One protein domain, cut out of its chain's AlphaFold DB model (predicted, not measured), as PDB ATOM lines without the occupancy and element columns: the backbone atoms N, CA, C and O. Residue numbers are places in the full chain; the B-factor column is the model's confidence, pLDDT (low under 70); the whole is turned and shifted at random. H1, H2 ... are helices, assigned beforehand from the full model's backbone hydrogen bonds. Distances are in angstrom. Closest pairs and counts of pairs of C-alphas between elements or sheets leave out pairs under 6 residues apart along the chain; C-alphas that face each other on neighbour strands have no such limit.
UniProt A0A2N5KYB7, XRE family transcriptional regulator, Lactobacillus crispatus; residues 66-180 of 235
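This is residues 66 to 180 of the 235 residues of the protein "XRE family transcriptional regulator" of Lactobacillus crispatus (UniProt A0A2N5KYB7). A long helix, H7, is the spine of the domain: H2 packs slantwise on it, H5 and H6 pack on it too, and H1 crosses it nearly at a right angle close to the end of H7 that comes first along the chain. H4 packs on the first half of H1, away from H7, with the short H3 next to it, and two long links, residues 83 to 96 and 107 to 122, join H1 to H2 and H2 to H3. The printed part has 115 residues with seven named helices, H1 to H7 in order along the chain, and no named strand; the class is all helix. It is compact, with a radius of gyration of the C-alphas of 14.2 A, and its C-alphas span 43 by 34 by 29 A; residues 150 to 155 stick out.

H7, the longest helix, is residues 158 to 178 and measures 30.1 A from first to last C-alpha, from C-alpha 158 at (-77.020, -39.445, 57.485) to C-alpha 178 at (-87.900, -28.511, 31.595). H1, residues 66 to 82, measures 24.2 A and begins with C-alpha 66 at (-88.536, -33.765, 61.038). H2 is residues 97 to 106, 14.0 A long. H3 is residues 123 to 126, 5.1 A, and H4 is residues 129 to 135, 9.9 A. H5 is residues 138 to 141, 5.8 A, and H6 is residues 143 to 150, 10.4 A.

H7 is the hub and touches four other helices, H1, H2, H5 and H6. H2 touches it with 12 pairs of C-alphas within 8 A, the closest being those of Tyr 103 and Ile 173 at 5.7 A, at a steep tilt of 41 degrees, the same way. H6 and H7 form a helical hairpin at a steep tilt of 39 degrees, opposite ways; H7 touches H6 with residues 161 to 168 alone, and the closest C-alphas are those of Thr 144 and Ala 164, 5.8 A apart. H5 touches residues 165 to 172 of H7, with the C-alphas of Ile 139 and Ala 168 closest at 5.7 A. Residues 68 to 72 of H1 touch residues 158 to 165 of H7, about perpendicular at 87 degrees, with the C-alphas of Val 72 and Leu 162 closest at 6.8 A. Further along H1, residues 76 to 80 touch H2 at a steep tilt of 57 degrees, opposite ways; the closest C-alphas, of Tyr 76 and Tyr 97, are 5.8 A apart. H4 touches residues 66 to 73 of H1, about perpendicular at 81 degrees, with the C-alphas of Ile 69 and Ser 133 closest at 6.6 A. H3 and H4 only just touch, with 3 pairs of C-alphas within 8 A, and only at the corner by their link; Gln 125 and Phe 131 have the closest C-alphas, at 6.2 A. H4 and H7 are apart. The helix packing is mostly crossed, with 0 of 5 touching pairs that have a tilt at a shallow one. In H1, H2, H4, H6 and H7 every O i to N i+4 pair is within hydrogen-bond range; H3 and H5 are too short for such a pair, and their single O i to N i+3 pair is within range in H5 but not in H3.

The two C-alphas farthest apart are those of Lys 115 and Ser 153, at 44.6 A. The printed part has no cut. The links from H1 to H2, 14 residues, and from H2 to H3, 16 residues, are long. The mean pLDDT of the printed part is 81.7; it is under 70 at residues 83 to 95, 117 to 118, 153 and 176 to 180.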
ATOM      1  N   GLU A  66     -89.260 -34.696  60.170       95.12
ATOM      2  CA  GLU A  66     -88.536 -33.765  61.038       95.12
ATOM      3  C   GLU A  66     -87.049 -34.115  61.148       95.12
ATOM      4  O   GLU A  66     -86.208 -33.218  61.168       95.12
ATOM      5  N   GLU A  67     -86.703 -35.405  61.195       94.75
ATOM      6  CA  GLU A  67     -85.303 -35.835  61.200       94.75
ATOM      7  C   GLU A  67     -84.602 -35.515  59.883       94.75
ATOM      8  O   GLU A  67     -83.478 -35.018  59.907       94.75
ATOM      9  N   ILE A  68     -85.263 -35.764  58.748       96.06
ATOM     10  CA  ILE A  68     -84.726 -35.435  57.423       96.06
ATOM     11  C   ILE A  68     -84.540 -33.919  57.301       96.06
ATOM     12  O   ILE A  68     -83.446 -33.474  56.963       96.06
ATOM     13  N   ILE A  69     -85.555 -33.124  57.663       96.69
ATOM     14  CA  ILE A  69     -85.480 -31.652  57.682       96.69
ATOM     15  C   ILE A  69     -84.290 -31.186  58.519       96.69
ATOM     16  O   ILE A  69     -83.517 -30.336  58.084       96.69
ATOM     17  N   LYS A  70     -84.115 -31.760  59.712       96.25
ATOM     18  CA  LYS A  70     -83.011 -31.401  60.599       96.25
ATOM     19  C   LYS A  70     -81.648 -31.769  60.011       96.25
ATOM     20  O   LYS A  70     -80.725 -30.975  60.125       96.25
ATOM     21  N   ILE A  71     -81.515 -32.938  59.381       95.31
ATOM     22  CA  ILE A  71     -80.271 -33.348  58.711       95.31
ATOM     23  C   ILE A  71     -79.904 -32.348  57.607       95.31
ATOM     24  O   ILE A  71     -78.758 -31.913  57.552       95.31
ATOM     25  N   VAL A  72     -80.877 -31.949  56.781       94.69
ATOM     26  CA  VAL A  72     -80.681 -30.964  55.704       94.69
ATOM     27  C   VAL A  72     -80.290 -29.599  56.268       94.69
ATOM     28  O   VAL A  72     -79.307 -29.010  55.825       94.69
ATOM     29  N   HIS A  73     -81.018 -29.115  57.278       94.88
ATOM     30  CA  HIS A  73     -80.714 -27.858  57.963       94.88
ATOM     31  C   HIS A  73     -79.296 -27.854  58.551       94.88
ATOM     32  O   HIS A  73     -78.529 -26.920  58.319       94.88
ATOM     33  N   ASP A  74     -78.944 -28.891  59.313       93.56
ATOM     34  CA  ASP A  74     -77.658 -28.971  60.006       93.56
ATOM     35  C   ASP A  74     -76.497 -29.007  58.994       93.56
ATOM     36  O   ASP A  74     -75.465 -28.370  59.222       93.56
ATOM     37  N   GLU A  75     -76.671 -29.695  57.859       91.25
ATOM     38  CA  GLU A  75     -75.675 -29.715  56.783       91.25
ATOM     39  C   GLU A  75     -75.569 -28.357  56.066       91.25
ATOM     40  O   GLU A  75     -74.456 -27.880  55.847       91.25
ATOM     41  N   TYR A  76     -76.689 -27.672  55.798       90.19
ATOM     42  CA  TYR A  76     -76.682 -26.314  55.232       90.19
ATOM     43  C   TYR A  76     -75.916 -25.327  56.124       90.19
ATOM     44  O   TYR A  76     -75.042 -24.593  55.657       90.19
ATOM     45  N   VAL A  77     -76.203 -25.329  57.430       90.00
ATOM     46  CA  VAL A  77     -75.535 -24.454  58.407       90.00
ATOM     47  C   VAL A  77     -74.038 -24.742  58.472       90.00
ATOM     48  O   VAL A  77     -73.233 -23.810  58.487       90.00
ATOM     49  N   LYS A  78     -73.658 -26.020  58.485       88.25
ATOM     50  CA  LYS A  78     -72.257 -26.447  58.505       88.25
ATOM     51  C   LYS A  78     -71.496 -25.940  57.278       88.25
ATOM     52  O   LYS A  78     -70.415 -25.382  57.443       88.25
ATOM     53  N   GLN A  79     -72.064 -26.074  56.080       81.56
ATOM     54  CA  GLN A  79     -71.427 -25.604  54.842       81.56
ATOM     55  C   GLN A  79     -71.314 -24.084  54.779       81.56
ATOM     56  O   GLN A  79     -70.275 -23.551  54.388       81.56
ATOM     57  N   ARG A  80     -72.351 -23.379  55.242       81.69
ATOM     58  CA  ARG A  80     -72.343 -21.919  55.362       81.69
ATOM     59  C   ARG A  80     -71.235 -21.414  56.289       81.69
ATOM     60  O   ARG A  80     -70.665 -20.362  56.032       81.69
ATOM     61  N   GLN A  81     -70.926 -22.146  57.359       81.81
ATOM     62  CA  GLN A  81     -69.873 -21.788  58.318       81.81
ATOM     63  C   GLN A  81     -68.458 -22.148  57.843       81.81
ATOM     64  O   GLN A  81     -67.500 -21.531  58.303       81.81
ATOM     65  N   SER A  82     -68.305 -23.152  56.972       70.94
ATOM     66  CA  SER A  82     -66.993 -23.619  56.499       70.94
ATOM     67  C   SER A  82     -66.432 -22.840  55.308       70.94
ATOM     68  O   SER A  82     -65.247 -22.973  55.013       70.94
ATOM     69  N   GLN A  83     -67.257 -22.059  54.610       63.53
ATOM     70  CA  GLN A  83     -66.839 -21.272  53.450       63.53
ATOM     71  C   GLN A  83     -66.387 -19.870  53.902       63.53
ATOM     72  O   GLN A  83     -67.177 -19.096  54.440       63.53
ATOM     73  N   ASP A  84     -65.123 -19.523  53.644       55.16
ATOM     74  CA  ASP A  84     -64.754 -18.130  53.352       55.16
ATOM     75  C   ASP A  84     -65.500 -17.760  52.051       55.16
ATOM     76  O   ASP A  84     -65.743 -18.662  51.257       55.16
ATOM     77  N   ASN A  85     -65.893 -16.511  51.787       51.59
ATOM     78  CA  ASN A  85     -66.752 -16.098  50.643       51.59
ATOM     79  C   ASN A  85     -66.248 -16.463  49.207       51.59
ATOM     80  O   ASN A  85     -66.708 -15.901  48.216       51.59
ATOM     81  N   LYS A  86     -65.273 -17.360  49.054       46.47
ATOM     82  CA  LYS A  86     -64.729 -17.868  47.799       46.47
ATOM     83  C   LYS A  86     -65.448 -19.142  47.370       46.47
ATOM     84  O   LYS A  86     -65.379 -20.169  48.032       46.47
ATOM     85  N   VAL A  87     -66.066 -19.077  46.197       45.19
ATOM     86  CA  VAL A  87     -66.615 -20.232  45.485       45.19
ATOM     87  C   VAL A  87     -65.473 -21.173  45.095       45.19
ATOM     88  O   VAL A  87     -64.739 -20.904  44.145       45.19
ATOM     89  N   TYR A  88     -65.300 -22.280  45.814       42.84
ATOM     90  CA  TYR A  88     -64.394 -23.341  45.381       42.84
ATOM     91  C   TYR A  88     -65.092 -24.196  44.319       42.84
ATOM     92  O   TYR A  88     -66.063 -24.903  44.588       42.84
ATOM     93  N   PHE A  89     -64.604 -24.096  43.084       34.88
ATOM     94  CA  PHE A  89     -64.990 -24.973  41.987       34.88
ATOM     95  C   PHE A  89     -64.573 -26.410  42.349       34.88
ATOM     96  O   PHE A  89     -63.389 -26.677  42.531       34.88
ATOM     97  N   LEU A  90     -65.551 -27.319  42.454       35.56
ATOM     98  CA  LEU A  90     -65.384 -28.767  42.660       35.56
ATOM     99  C   LEU A  90     -64.800 -29.208  44.019       35.56
ATOM    100  O   LEU A  90     -63.761 -29.864  44.080       35.56
ATOM    101  N   GLU A  91     -65.544 -28.998  45.107       36.19
ATOM    102  CA  GLU A  91     -65.537 -29.982  46.198       36.19
ATOM    103  C   GLU A  91     -66.690 -30.970  45.987       36.19
ATOM    104  O   GLU A  91     -67.853 -30.582  45.893       36.19
ATOM    105  N   VAL A  92     -66.368 -32.264  45.912       35.56
ATOM    106  CA  VAL A  92     -67.365 -33.341  45.989       35.56
ATOM    107  C   VAL A  92     -67.743 -33.491  47.464       35.56
ATOM    108  O   VAL A  92     -67.237 -34.366  48.166       35.56
ATOM    109  N   SER A  93     -68.570 -32.571  47.953       48.06
ATOM    110  CA  SER A  93     -69.258 -32.712  49.231       48.06
ATOM    111  C   SER A  93     -70.629 -33.334  49.012       48.06
ATOM    112  O   SER A  93     -71.129 -33.459  47.895       48.06
ATOM    113  N   THR A  94     -71.224 -33.772  50.104       52.81
ATOM    114  CA  THR A  94     -72.493 -34.469  50.096       52.81
ATOM    115  C   THR A  94     -73.553 -33.393  50.306       52.81
ATOM    116  O   THR A  94     -73.481 -32.653  51.283       52.81
ATOM    117  N   MET A  95     -74.440 -33.210  49.317       62.84
ATOM    118  CA  MET A  95     -75.410 -32.111  49.214       62.84
ATOM    119  C   MET A  95     -74.810 -30.690  49.273       62.84
ATOM    120  O   MET A  95     -74.621 -30.140  50.345       62.84
ATOM    121  N   ASN A  96     -74.565 -30.036  48.136       73.31
ATOM    122  CA  ASN A  96     -74.025 -28.665  48.092       73.31
ATOM    123  C   ASN A  96     -75.094 -27.595  48.443       73.31
ATOM    124  O   ASN A  96     -76.218 -27.677  47.946       73.31
ATOM    125  N   TYR A  97     -74.764 -26.561  49.232       74.94
ATOM    126  CA  TYR A  97     -75.684 -25.450  49.544       74.94
ATOM    127  C   TYR A  97     -76.274 -24.760  48.301       74.94
ATOM    128  O   TYR A  97     -77.415 -24.307  48.360       74.94
ATOM    129  N   TYR A  98     -75.570 -24.757  47.160       77.75
ATOM    130  CA  TYR A  98     -76.126 -24.294  45.883       77.75
ATOM    131  C   TYR A  98     -77.343 -25.116  45.437       77.75
ATOM    132  O   TYR A  98     -78.287 -24.553  44.893       77.75
ATOM    133  N   VAL A  99     -77.355 -26.433  45.679       85.19
ATOM    134  CA  VAL A  99     -78.511 -27.294  45.367       85.19
ATOM    135  C   VAL A  99     -79.700 -26.897  46.236       85.19
ATOM    136  O   VAL A  99     -80.804 -26.759  45.719       85.19
ATOM    137  N   ILE A 100     -79.476 -26.652  47.532       87.44
ATOM    138  CA  ILE A 100     -80.529 -26.202  48.454       87.44
ATOM    139  C   ILE A 100     -81.067 -24.842  48.015       87.44
ATOM    140  O   ILE A 100     -82.272 -24.683  47.871       87.44
ATOM    141  N   ASP A 101     -80.194 -23.878  47.751       87.00
ATOM    142  CA  ASP A 101     -80.582 -22.537  47.327       87.00
ATOM    143  C   ASP A 101     -81.380 -22.561  46.005       87.00
ATOM    144  O   ASP A 101     -82.447 -21.948  45.903       87.00
ATOM    145  N   ASN A 102     -80.915 -23.328  45.014       85.12
ATOM    146  CA  ASN A 102     -81.612 -23.511  43.741       85.12
ATOM    147  C   ASN A 102     -82.969 -24.190  43.927       85.12
ATOM    148  O   ASN A 102     -83.954 -23.787  43.308       85.12
ATOM    149  N   TYR A 103     -83.045 -25.188  44.805       88.88
ATOM    150  CA  TYR A 103     -84.297 -25.837  45.167       88.88
ATOM    151  C   TYR A 103     -85.273 -24.854  45.828       88.88
ATOM    152  O   TYR A 103     -86.423 -24.771  45.409       88.88
ATOM    153  N   LEU A 104     -84.818 -24.065  46.807       88.94
ATOM    154  CA  LEU A 104     -85.644 -23.080  47.511       88.94
ATOM    155  C   LEU A 104     -86.218 -22.030  46.555       88.94
ATOM    156  O   LEU A 104     -87.371 -21.627  46.697       88.94
ATOM    157  N   ILE A 105     -85.438 -21.621  45.553       85.50
ATOM    158  CA  ILE A 105     -85.930 -20.787  44.457       85.50
ATOM    159  C   ILE A 105     -86.960 -21.554  43.625       85.50
ATOM    160  O   ILE A 105     -88.035 -21.025  43.365       85.50
ATOM    161  N   SER A 106     -86.665 -22.798  43.236       83.31
ATOM    162  CA  SER A 106     -87.541 -23.631  42.394       83.31
ATOM    163  C   SER A 106     -88.941 -23.796  42.987       83.31
ATOM    164  O   SER A 106     -89.923 -23.700  42.257       83.31
ATOM    165  N   VAL A 107     -89.040 -23.971  44.308       85.12
ATOM    166  CA  VAL A 107     -90.324 -24.090  45.029       85.12
ATOM    167  C   VAL A 107     -90.918 -22.740  45.454       85.12
ATOM    168  O   VAL A 107     -91.943 -22.697  46.125       85.12
ATOM    169  N   GLY A 108     -90.281 -21.621  45.096       84.62
ATOM    170  CA  GLY A 108     -90.752 -20.271  45.420       84.62
ATOM    171  C   GLY A 108     -90.610 -19.871  46.892       84.62
ATOM    172  O   GLY A 108     -91.134 -18.832  47.290       84.62
ATOM    173  N   ALA A 109     -89.887 -20.650  47.704       88.38
ATOM    174  CA  ALA A 109     -89.570 -20.298  49.091       88.38
ATOM    175  C   ALA A 109     -88.639 -19.077  49.175       88.38
ATOM    176  O   ALA A 109     -88.640 -18.345  50.168       88.38
ATOM    177  N   ILE A 110     -87.849 -18.855  48.123       86.94
ATOM    178  CA  ILE A 110     -87.012 -17.673  47.936       86.94
ATOM    179  C   ILE A 110     -87.382 -17.008  46.601       86.94
ATOM    180  O   ILE A 110     -87.447 -17.699  45.582       86.94
ATOM    181  N   PRO A 111     -87.592 -15.676  46.569       86.44
ATOM    182  CA  PRO A 111     -87.787 -14.943  45.323       86.44
ATOM    183  C   PRO A 111     -86.654 -15.176  44.311       86.44
ATOM    184  O   PRO A 111     -85.470 -15.173  44.656       86.44
ATOM    185  N   PHE A 112     -87.008 -15.352  43.040       83.50
ATOM    186  CA  PHE A 112     -86.041 -15.648  41.978       83.50
ATOM    187  C   PHE A 112     -85.176 -14.432  41.585       83.50
ATOM    188  O   PHE A 112     -84.104 -14.591  41.007       83.50
ATOM    189  N   ASP A 113     -85.602 -13.212  41.895       82.56
ATOM    190  CA  ASP A 113     -85.000 -11.943  41.464       82.56
ATOM    191  C   ASP A 113     -84.099 -11.291  42.533       82.56
ATOM    192  O   ASP A 113     -83.743 -10.113  42.456       82.56
ATOM    193  N   ILE A 114     -83.677 -12.058  43.545       83.81
ATOM    194  CA  ILE A 114     -82.780 -11.551  44.589       83.81
ATOM    195  C   ILE A 114     -81.383 -11.249  44.027       83.81
ATOM    196  O   ILE A 114     -80.695 -12.126  43.501       83.81
ATOM    197  N   LYS A 115     -80.923 -10.015  44.250       79.88
ATOM    198  CA  LYS A 115     -79.626  -9.454  43.824       79.88
ATOM    199  C   LYS A 115     -78.463  -9.758  44.787       79.88
ATOM    200  O   LYS A 115     -77.671  -8.874  45.099       79.88
ATOM    201  N   LYS A 116     -78.407 -10.959  45.365       72.62
ATOM    202  CA  LYS A 116     -77.348 -11.331  46.321       72.62
ATOM    203  C   LYS A 116     -76.205 -12.053  45.615       72.62
ATOM    204  O   LYS A 116     -76.447 -12.979  44.851       72.62
ATOM    205  N   GLU A 117     -74.985 -11.666  45.974       63.06
ATOM    206  CA  GLU A 117     -73.721 -12.314  45.580       63.06
ATOM    207  C   GLU A 117     -73.204 -13.294  46.657       63.06
ATOM    208  O   GLU A 117     -72.111 -13.835  46.544       63.06
ATOM    209  N   GLY A 118     -73.989 -13.526  47.719       66.75
ATOM    210  CA  GLY A 118     -73.670 -14.436  48.825       66.75
ATOM    211  C   GLY A 118     -74.884 -15.265  49.256       66.75
ATOM    212  O   GLY A 118     -75.811 -15.457  48.474       66.75
ATOM    213  N   PHE A 119     -74.910 -15.720  50.514       75.06
ATOM    214  CA  PHE A 119     -75.952 -16.628  51.020       75.06
ATOM    215  C   PHE A 119     -77.380 -16.112  50.790       75.06
ATOM    216  O   PHE A 119     -77.764 -15.022  51.249       75.06
ATOM    217  N   LEU A 120     -78.189 -16.921  50.102       82.12
ATOM    218  CA  LEU A 120     -79.560 -16.562  49.758       82.12
ATOM    219  C   LEU A 120     -80.470 -16.581  50.989       82.12
ATOM    220  O   LEU A 120     -81.147 -15.578  51.251       82.12
ATOM    221  N   VAL A 121     -80.404 -17.648  51.789       87.19
ATOM    222  CA  VAL A 121     -81.167 -17.785  53.037       87.19
ATOM    223  C   VAL A 121     -80.630 -16.821  54.104       87.19
ATOM    224  O   VAL A 121     -79.430 -16.762  54.380       87.19
ATOM    225  N   SER A 122     -81.520 -16.032  54.709       88.50
ATOM    226  CA  SER A 122     -81.179 -15.116  55.809       88.50
ATOM    227  C   SER A 122     -80.967 -15.840  57.145       88.50
ATOM    228  O   SER A 122     -81.452 -16.952  57.342       88.50
ATOM    229  N   ASP A 123     -80.306 -15.186  58.109       88.94
ATOM    230  CA  ASP A 123     -80.150 -15.728  59.469       88.94
ATOM    231  C   ASP A 123     -81.497 -15.997  60.156       88.94
ATOM    232  O   ASP A 123     -81.635 -16.973  60.891       88.94
ATOM    233  N   GLU A 124     -82.504 -15.158  59.900       91.75
ATOM    234  CA  GLU A 124     -83.861 -15.353  60.423       91.75
ATOM    235  C   GLU A 124     -84.496 -16.630  59.857       91.75
ATOM    236  O   GLU A 124     -85.013 -17.450  60.612       91.75
ATOM    237  N   GLN A 125     -84.409 -16.831  58.538       92.50
ATOM    238  CA  GLN A 125     -84.938 -18.026  57.874       92.50
ATOM    239  C   GLN A 125     -84.192 -19.296  58.293       92.50
ATOM    240  O   GLN A 125     -84.831 -20.315  58.546       92.50
ATOM    241  N   ILE A 126     -82.863 -19.239  58.426       90.94
ATOM    242  CA  ILE A 126     -82.047 -20.382  58.868       90.94
ATOM    243  C   ILE A 126     -82.514 -20.876  60.233       90.94
ATOM    244  O   ILE A 126     -82.742 -22.068  60.400       90.94
ATOM    245  N   ASN A 127     -82.735 -19.959  61.176       92.19
ATOM    246  CA  ASN A 127     -83.157 -20.300  62.533       92.19
ATOM    247  C   ASN A 127     -84.667 -20.593  62.658       92.19
ATOM    248  O   ASN A 127     -85.154 -20.859  63.761       92.19
ATOM    249  N   ASN A 128     -85.424 -20.565  61.556       95.50
ATOM    250  CA  ASN A 128     -86.862 -20.799  61.540       95.50
ATOM    251  C   ASN A 128     -87.192 -22.212  61.033       95.50
ATOM    252  O   ASN A 128     -87.242 -22.471  59.834       95.50
ATOM    253  N   PHE A 129     -87.511 -23.133  61.946       93.56
ATOM    254  CA  PHE A 129     -87.892 -24.502  61.573       93.56
ATOM    255  C   PHE A 129     -89.129 -24.567  60.657       93.56
ATOM    256  O   PHE A 129     -89.200 -25.433  59.788       93.56
ATOM    257  N   SER A 130     -90.089 -23.645  60.806       94.88
ATOM    258  CA  SER A 130     -91.283 -23.606  59.950       94.88
ATOM    259  C   SER A 130     -90.925 -23.298  58.499       94.88
ATOM    260  O   SER A 130     -91.535 -23.873  57.601       94.88
ATOM    261  N   PHE A 131     -89.928 -22.436  58.268       95.75
ATOM    262  CA  PHE A 131     -89.424 -22.143  56.926       95.75
ATOM    263  C   PHE A 131     -88.905 -23.420  56.259       95.75
ATOM    264  O   PHE A 131     -89.335 -23.749  55.156       95.75
ATOM    265  N   TRP A 132     -88.057 -24.188  56.948       95.88
ATOM    266  CA  TRP A 132     -87.535 -25.452  56.425       95.88
ATOM    267  C   TRP A 132     -88.620 -26.508  56.233       95.88
ATOM    268  O   TRP A 132     -88.642 -27.179  55.206       95.88
ATOM    269  N   SER A 133     -89.541 -26.637  57.190       93.75
ATOM    270  CA  SER A 133     -90.633 -27.608  57.102       93.75
ATOM    271  C   SER A 133     -91.557 -27.347  55.915       93.75
ATOM    272  O   SER A 133     -91.973 -28.304  55.273       93.75
ATOM    273  N   GLN A 134     -91.879 -26.082  55.632       92.44
ATOM    274  CA  GLN A 134     -92.698 -25.702  54.478       92.44
ATOM    275  C   GLN A 134     -91.907 -25.848  53.178       92.44
ATOM    276  O   GLN A 134     -92.379 -26.441  52.216       92.44
ATOM    277  N   SER A 135     -90.663 -25.364  53.159       92.62
ATOM    278  CA  SER A 135     -89.845 -25.380  51.945       92.62
ATOM    279  C   SER A 135     -89.519 -26.797  51.484       92.62
ATOM    280  O   SER A 135     -89.467 -27.056  50.289       92.62
ATOM    281  N   LEU A 136     -89.306 -27.730  52.415       94.69
ATOM    282  CA  LEU A 136     -88.999 -29.130  52.123       94.69
ATOM    283  C   LEU A 136     -90.257 -30.004  51.987       94.69
ATOM    284  O   LEU A 136     -90.136 -31.219  51.906       94.69
ATOM    285  N   GLU A 137     -91.467 -29.444  51.956       92.56
ATOM    286  CA  GLU A 137     -92.682 -30.261  51.850       92.56
ATOM    287  C   GLU A 137     -92.689 -31.119  50.569       92.56
ATOM    288  O   GLU A 137     -92.971 -32.317  50.627       92.56
ATOM    289  N   TYR A 138     -92.257 -30.537  49.447       89.50
ATOM    290  CA  TYR A 138     -92.281 -31.163  48.123       89.50
ATOM    291  C   TYR A 138     -91.321 -32.349  47.964       89.50
ATOM    292  O   TYR A 138     -91.628 -33.290  47.234       89.50
ATOM    293  N   ILE A 139     -90.174 -32.366  48.661       92.38
ATOM    294  CA  ILE A 139     -89.237 -33.499  48.541       92.38
ATOM    295  C   ILE A 139     -89.836 -34.795  49.099       92.38
ATOM    296  O   ILE A 139     -89.411 -35.881  48.714       92.38
ATOM    297  N   PHE A 140     -90.828 -34.711  49.993       93.25
ATOM    298  CA  PHE A 140     -91.447 -35.890  50.601       93.25
ATOM    299  C   PHE A 140     -92.354 -36.667  49.643       93.25
ATOM    300  O   PHE A 140     -92.746 -37.791  49.969       93.25
ATOM    301  N   ASP A 141     -92.649 -36.115  48.466       89.50
ATOM    302  CA  ASP A 141     -93.336 -36.841  47.404       89.50
ATOM    303  C   ASP A 141     -92.404 -37.681  46.527       89.50
ATOM    304  O   ASP A 141     -92.882 -38.610  45.862       89.50
ATOM    305  N   ASP A 142     -91.093 -37.434  46.585       91.94
ATOM    306  CA  ASP A 142     -90.091 -38.205  45.856       91.94
ATOM    307  C   ASP A 142     -89.996 -39.648  46.382       91.94
ATOM    308  O   ASP A 142     -90.053 -39.923  47.588       91.94
ATOM    309  N   LEU A 143     -89.843 -40.600  45.458       90.75
ATOM    310  CA  LEU A 143     -89.801 -42.031  45.763       90.75
ATOM    311  C   LEU A 143     -88.657 -42.393  46.722       90.75
ATOM    312  O   LEU A 143     -88.840 -43.233  47.605       90.75
ATOM    313  N   THR A 144     -87.489 -41.767  46.561       90.56
ATOM    314  CA  THR A 144     -86.313 -42.042  47.397       90.56
ATOM    315  C   THR A 144     -86.546 -41.604  48.841       90.56
ATOM    316  O   THR A 144     -86.166 -42.310  49.777       90.56
ATOM    317  N   ILE A 145     -87.261 -40.495  49.036       94.31
ATOM    318  CA  ILE A 145     -87.619 -39.990  50.359       94.31
ATOM    319  C   ILE A 145     -88.729 -40.834  50.983       94.31
ATOM    320  O   ILE A 145     -88.612 -41.222  52.145       94.31
ATOM    321  N   LYS A 146     -89.755 -41.218  50.213       93.50
ATOM    322  CA  LYS A 146     -90.798 -42.155  50.675       93.50
ATOM    323  C   LYS A 146     -90.200 -43.453  51.207       93.50
ATOM    324  O   LYS A 146     -90.604 -43.948  52.255       93.50
ATOM    325  N   TRP A 147     -89.165 -43.970  50.549       91.94
ATOM    326  CA  TRP A 147     -88.437 -45.140  51.033       91.94
ATOM    327  C   TRP A 147     -87.778 -44.917  52.397       91.94
ATOM    328  O   TRP A 147     -87.890 -45.787  53.258       91.94
ATOM    329  N   LEU A 148     -87.162 -43.759  52.645       93.19
ATOM    330  CA  LEU A 148     -86.591 -43.437  53.959       93.19
ATOM    331  C   LEU A 148     -87.649 -43.351  55.069       93.19
ATOM    332  O   LEU A 148     -87.345 -43.689  56.216       93.19
ATOM    333  N   LEU A 149     -88.875 -42.935  54.733       92.88
ATOM    334  CA  LEU A 149     -89.997 -42.809  55.670       92.88
ATOM    335  C   LEU A 149     -90.696 -44.145  55.970       92.88
ATOM    336  O   LEU A 149     -91.200 -44.345  57.073       92.88
ATOM    337  N   GLU A 150     -90.730 -45.059  54.999       91.12
ATOM    338  CA  GLU A 150     -91.560 -46.273  55.061       91.12
ATOM    339  C   GLU A 150     -90.756 -47.574  55.187       91.12
ATOM    340  O   GLU A 150     -91.314 -48.627  55.502       91.12
ATOM    341  N   LYS A 151     -89.449 -47.563  54.890       87.81
ATOM    342  CA  LYS A 151     -88.615 -48.776  54.853       87.81
ATOM    343  C   LYS A 151     -87.546 -48.743  55.953       87.81
ATOM    344  O   LYS A 151     -86.378 -48.461  55.678       87.81
ATOM    345  N   PRO A 152     -87.892 -49.139  57.194       77.88
ATOM    346  CA  PRO A 152     -86.966 -49.144  58.334       77.88
ATOM    347  C   PRO A 152     -85.719 -50.034  58.147       77.88
ATOM    348  O   PRO A 152     -84.743 -49.906  58.883       77.88
ATOM    349  N   SER A 153     -85.717 -50.942  57.164       69.62
ATOM    350  CA  SER A 153     -84.606 -51.859  56.879       69.62
ATOM    351  C   SER A 153     -83.486 -51.276  56.009       69.62
ATOM    352  O   SER A 153     -82.496 -51.970  55.790       69.62
ATOM    353  N   LEU A 154     -83.615 -50.046  55.495       72.94
ATOM    354  CA  LEU A 154     -82.669 -49.473  54.522       72.94
ATOM    355  C   LEU A 154     -81.243 -49.255  55.053       72.94
ATOM    356  O   LEU A 154     -80.338 -49.090  54.246       72.94
ATOM    357  N   ASN A 155     -81.012 -49.277  56.374       76.12
ATOM    358  CA  ASN A 155     -79.702 -48.976  56.984       76.12
ATOM    359  C   ASN A 155     -79.066 -47.670  56.459       76.12
ATOM    360  O   ASN A 155     -77.845 -47.566  56.386       76.12
ATOM    361  N   ALA A 156     -79.889 -46.676  56.118       86.19
ATOM    362  CA  ALA A 156     -79.418 -45.408  55.584       86.19
ATOM    363  C   ALA A 156     -78.717 -44.590  56.676       86.19
ATOM    364  O   ALA A 156     -79.300 -44.280  57.720       86.19
ATOM    365  N   SER A 157     -77.457 -44.247  56.439       91.44
ATOM    366  CA  SER A 157     -76.703 -43.281  57.232       91.44
ATOM    367  C   SER A 157     -77.189 -41.851  56.959       91.44
ATOM    368  O   SER A 157     -77.925 -41.610  56.005       91.44
ATOM    369  N   LYS A 158     -76.746 -40.871  57.763       91.12
ATOM    370  CA  LYS A 158     -77.020 -39.445  57.485       91.12
ATOM    371  C   LYS A 158     -76.577 -39.040  56.078       91.12
ATOM    372  O   LYS A 158     -77.234 -38.244  55.426       91.12
ATOM    373  N   GLU A 159     -75.477 -39.626  55.632       90.50
ATOM    374  CA  GLU A 159     -74.903 -39.410  54.316       90.50
ATOM    375  C   GLU A 159     -75.801 -39.956  53.193       90.50
ATOM    376  O   GLU A 159     -76.021 -39.293  52.183       90.50
ATOM    377  N   ASP A 160     -76.402 -41.129  53.398       91.50
ATOM    378  CA  ASP A 160     -77.371 -41.693  52.452       91.50
ATOM    379  C   ASP A 160     -78.664 -40.865  52.404       91.50
ATOM    380  O   ASP A 160     -79.247 -40.691  51.335       91.50
ATOM    381  N   VAL A 161     -79.090 -40.315  53.550       93.19
ATOM    382  CA  VAL A 161     -80.224 -39.380  53.614       93.19
ATOM    383  C   VAL A 161     -79.925 -38.126  52.797       93.19
ATOM    384  O   VAL A 161     -80.745 -37.754  51.964       93.19
ATOM    385  N   LEU A 162     -78.755 -37.503  52.976       93.25
ATOM    386  CA  LEU A 162     -78.363 -36.307  52.221       93.25
ATOM    387  C   LEU A 162     -78.342 -36.566  50.709       93.25
ATOM    388  O   LEU A 162     -78.892 -35.769  49.957       93.25
ATOM    389  N   LYS A 163     -77.811 -37.710  50.265       91.81
ATOM    390  CA  LYS A 163     -77.832 -38.110  48.846       91.81
ATOM    391  C   LYS A 163     -79.240 -38.299  48.291       91.81
ATOM    392  O   LYS A 163     -79.516 -37.887  47.165       91.81
ATOM    393  N   ALA A 164     -80.135 -38.922  49.057       92.88
ATOM    394  CA  ALA A 164     -81.529 -39.082  48.649       92.88
ATOM    395  C   ALA A 164     -82.231 -37.721  48.535       92.88
ATOM    396  O   ALA A 164     -82.915 -37.461  47.548       92.88
ATOM    397  N   VAL A 165     -82.007 -36.822  49.502       94.81
ATOM    398  CA  VAL A 165     -82.547 -35.457  49.456       94.81
ATOM    399  C   VAL A 165     -81.991 -34.683  48.267       94.81
ATOM    400  O   VAL A 165     -82.761 -34.063  47.543       94.81
ATOM    401  N   GLU A 166     -80.683 -34.737  48.027       91.88
ATOM    402  CA  GLU A 166     -80.053 -34.097  46.873       91.88
ATOM    403  C   GLU A 166     -80.653 -34.605  45.554       91.88
ATOM    404  O   GLU A 166     -80.980 -33.811  44.672       91.88
ATOM    405  N   SER A 167     -80.870 -35.918  45.429       91.00
ATOM    406  CA  SER A 167     -81.545 -36.502  44.268       91.00
ATOM    407  C   SER A 167     -82.971 -35.964  44.103       91.00
ATOM    408  O   SER A 167     -83.347 -35.571  42.999       91.00
ATOM    409  N   ALA A 168     -83.756 -35.916  45.182       91.75
ATOM    410  CA  ALA A 168     -85.128 -35.409  45.161       91.75
ATOM    411  C   ALA A 168     -85.191 -33.915  44.796       91.75
ATOM    412  O   ALA A 168     -86.001 -33.501  43.966       91.75
ATOM    413  N   MET A 169     -84.295 -33.100  45.360       91.81
ATOM    414  CA  MET A 169     -84.184 -31.676  45.036       91.81
ATOM    415  C   MET A 169     -83.810 -31.457  43.573       91.81
ATOM    416  O   MET A 169     -84.447 -30.651  42.903       91.81
ATOM    417  N   ASN A 170     -82.827 -32.197  43.055       87.06
ATOM    418  CA  ASN A 170     -82.426 -32.102  41.653       87.06
ATOM    419  C   ASN A 170     -83.562 -32.493  40.699       87.06
ATOM    420  O   ASN A 170     -83.724 -31.853  39.664       87.06
ATOM    421  N   ASN A 171     -84.386 -33.487  41.048       85.81
ATOM    422  CA  ASN A 171     -85.581 -33.813  40.267       85.81
ATOM    423  C   ASN A 171     -86.536 -32.611  40.172       85.81
ATOM    424  O   ASN A 171     -86.990 -32.286  39.076       85.81
ATOM    425  N   ILE A 172     -86.786 -31.916  41.284       85.19
ATOM    426  CA  ILE A 172     -87.671 -30.739  41.340       85.19
ATOM    427  C   ILE A 172     -87.058 -29.540  40.600       85.19
ATOM    428  O   ILE A 172     -87.738 -28.896  39.800       85.19
ATOM    429  N   ILE A 173     -85.760 -29.277  40.790       83.50
ATOM    430  CA  ILE A 173     -85.023 -28.241  40.048       83.50
ATOM    431  C   ILE A 173     -85.129 -28.506  38.541       83.50
ATOM    432  O   ILE A 173     -85.478 -27.608  37.776       83.50
ATOM    433  N   ASN A 174     -84.902 -29.745  38.102       79.81
ATOM    434  CA  ASN A 174     -84.993 -30.114  36.690       79.81
ATOM    435  C   ASN A 174     -86.423 -30.001  36.149       79.81
ATOM    436  O   ASN A 174     -86.622 -29.522  35.040       79.81
ATOM    437  N   GLN A 175     -87.443 -30.379  36.919       74.94
ATOM    438  CA  GLN A 175     -88.836 -30.169  36.509       74.94
ATOM    439  C   GLN A 175     -89.142 -28.681  36.299       74.94
ATOM    440  O   GLN A 175     -89.735 -28.317  35.286       74.94
ATOM    441  N   SER A 176     -88.646 -27.815  37.186       66.88
ATOM    442  CA  SER A 176     -88.816 -26.362  37.068       66.88
ATOM    443  C   SER A 176     -88.042 -25.727  35.895       66.88
ATOM    444  O   SER A 176     -88.329 -24.583  35.520       66.88
ATOM    445  N   SER A 177     -87.074 -26.450  35.306       63.38
ATOM    446  CA  SER A 177     -86.298 -26.042  34.123       63.38
ATOM    447  C   SER A 177     -86.825 -26.611  32.797       63.38
ATOM    448  O   SER A 177     -86.707 -25.960  31.758       63.38
ATOM    449  N   ILE A 178     -87.447 -27.797  32.806       54.84
ATOM    450  CA  ILE A 178     -87.900 -28.511  31.595       54.84
ATOM    451  C   ILE A 178     -89.034 -27.780  30.851       54.84
ATOM    452  O   ILE A 178     -89.141 -27.919  29.629       54.84
ATOM    453  N   GLU A 179     -89.812 -26.917  31.511       49.97
ATOM    454  CA  GLU A 179     -90.823 -26.080  30.837       49.97
ATOM    455  C   GLU A 179     -90.232 -25.052  29.845       49.97
ATOM    456  O   GLU A 179     -90.968 -24.497  29.031       49.97
ATOM    457  N   VAL A 180     -88.911 -24.829  29.841       44.75
ATOM    458  CA  VAL A 180     -88.231 -23.947  28.869       44.75
ATOM    459  C   VAL A 180     -87.989 -24.643  27.520       44.75
ATOM    460  O   VAL A 180     -87.865 -23.972  26.497       44.75
TER     461      VAL A 180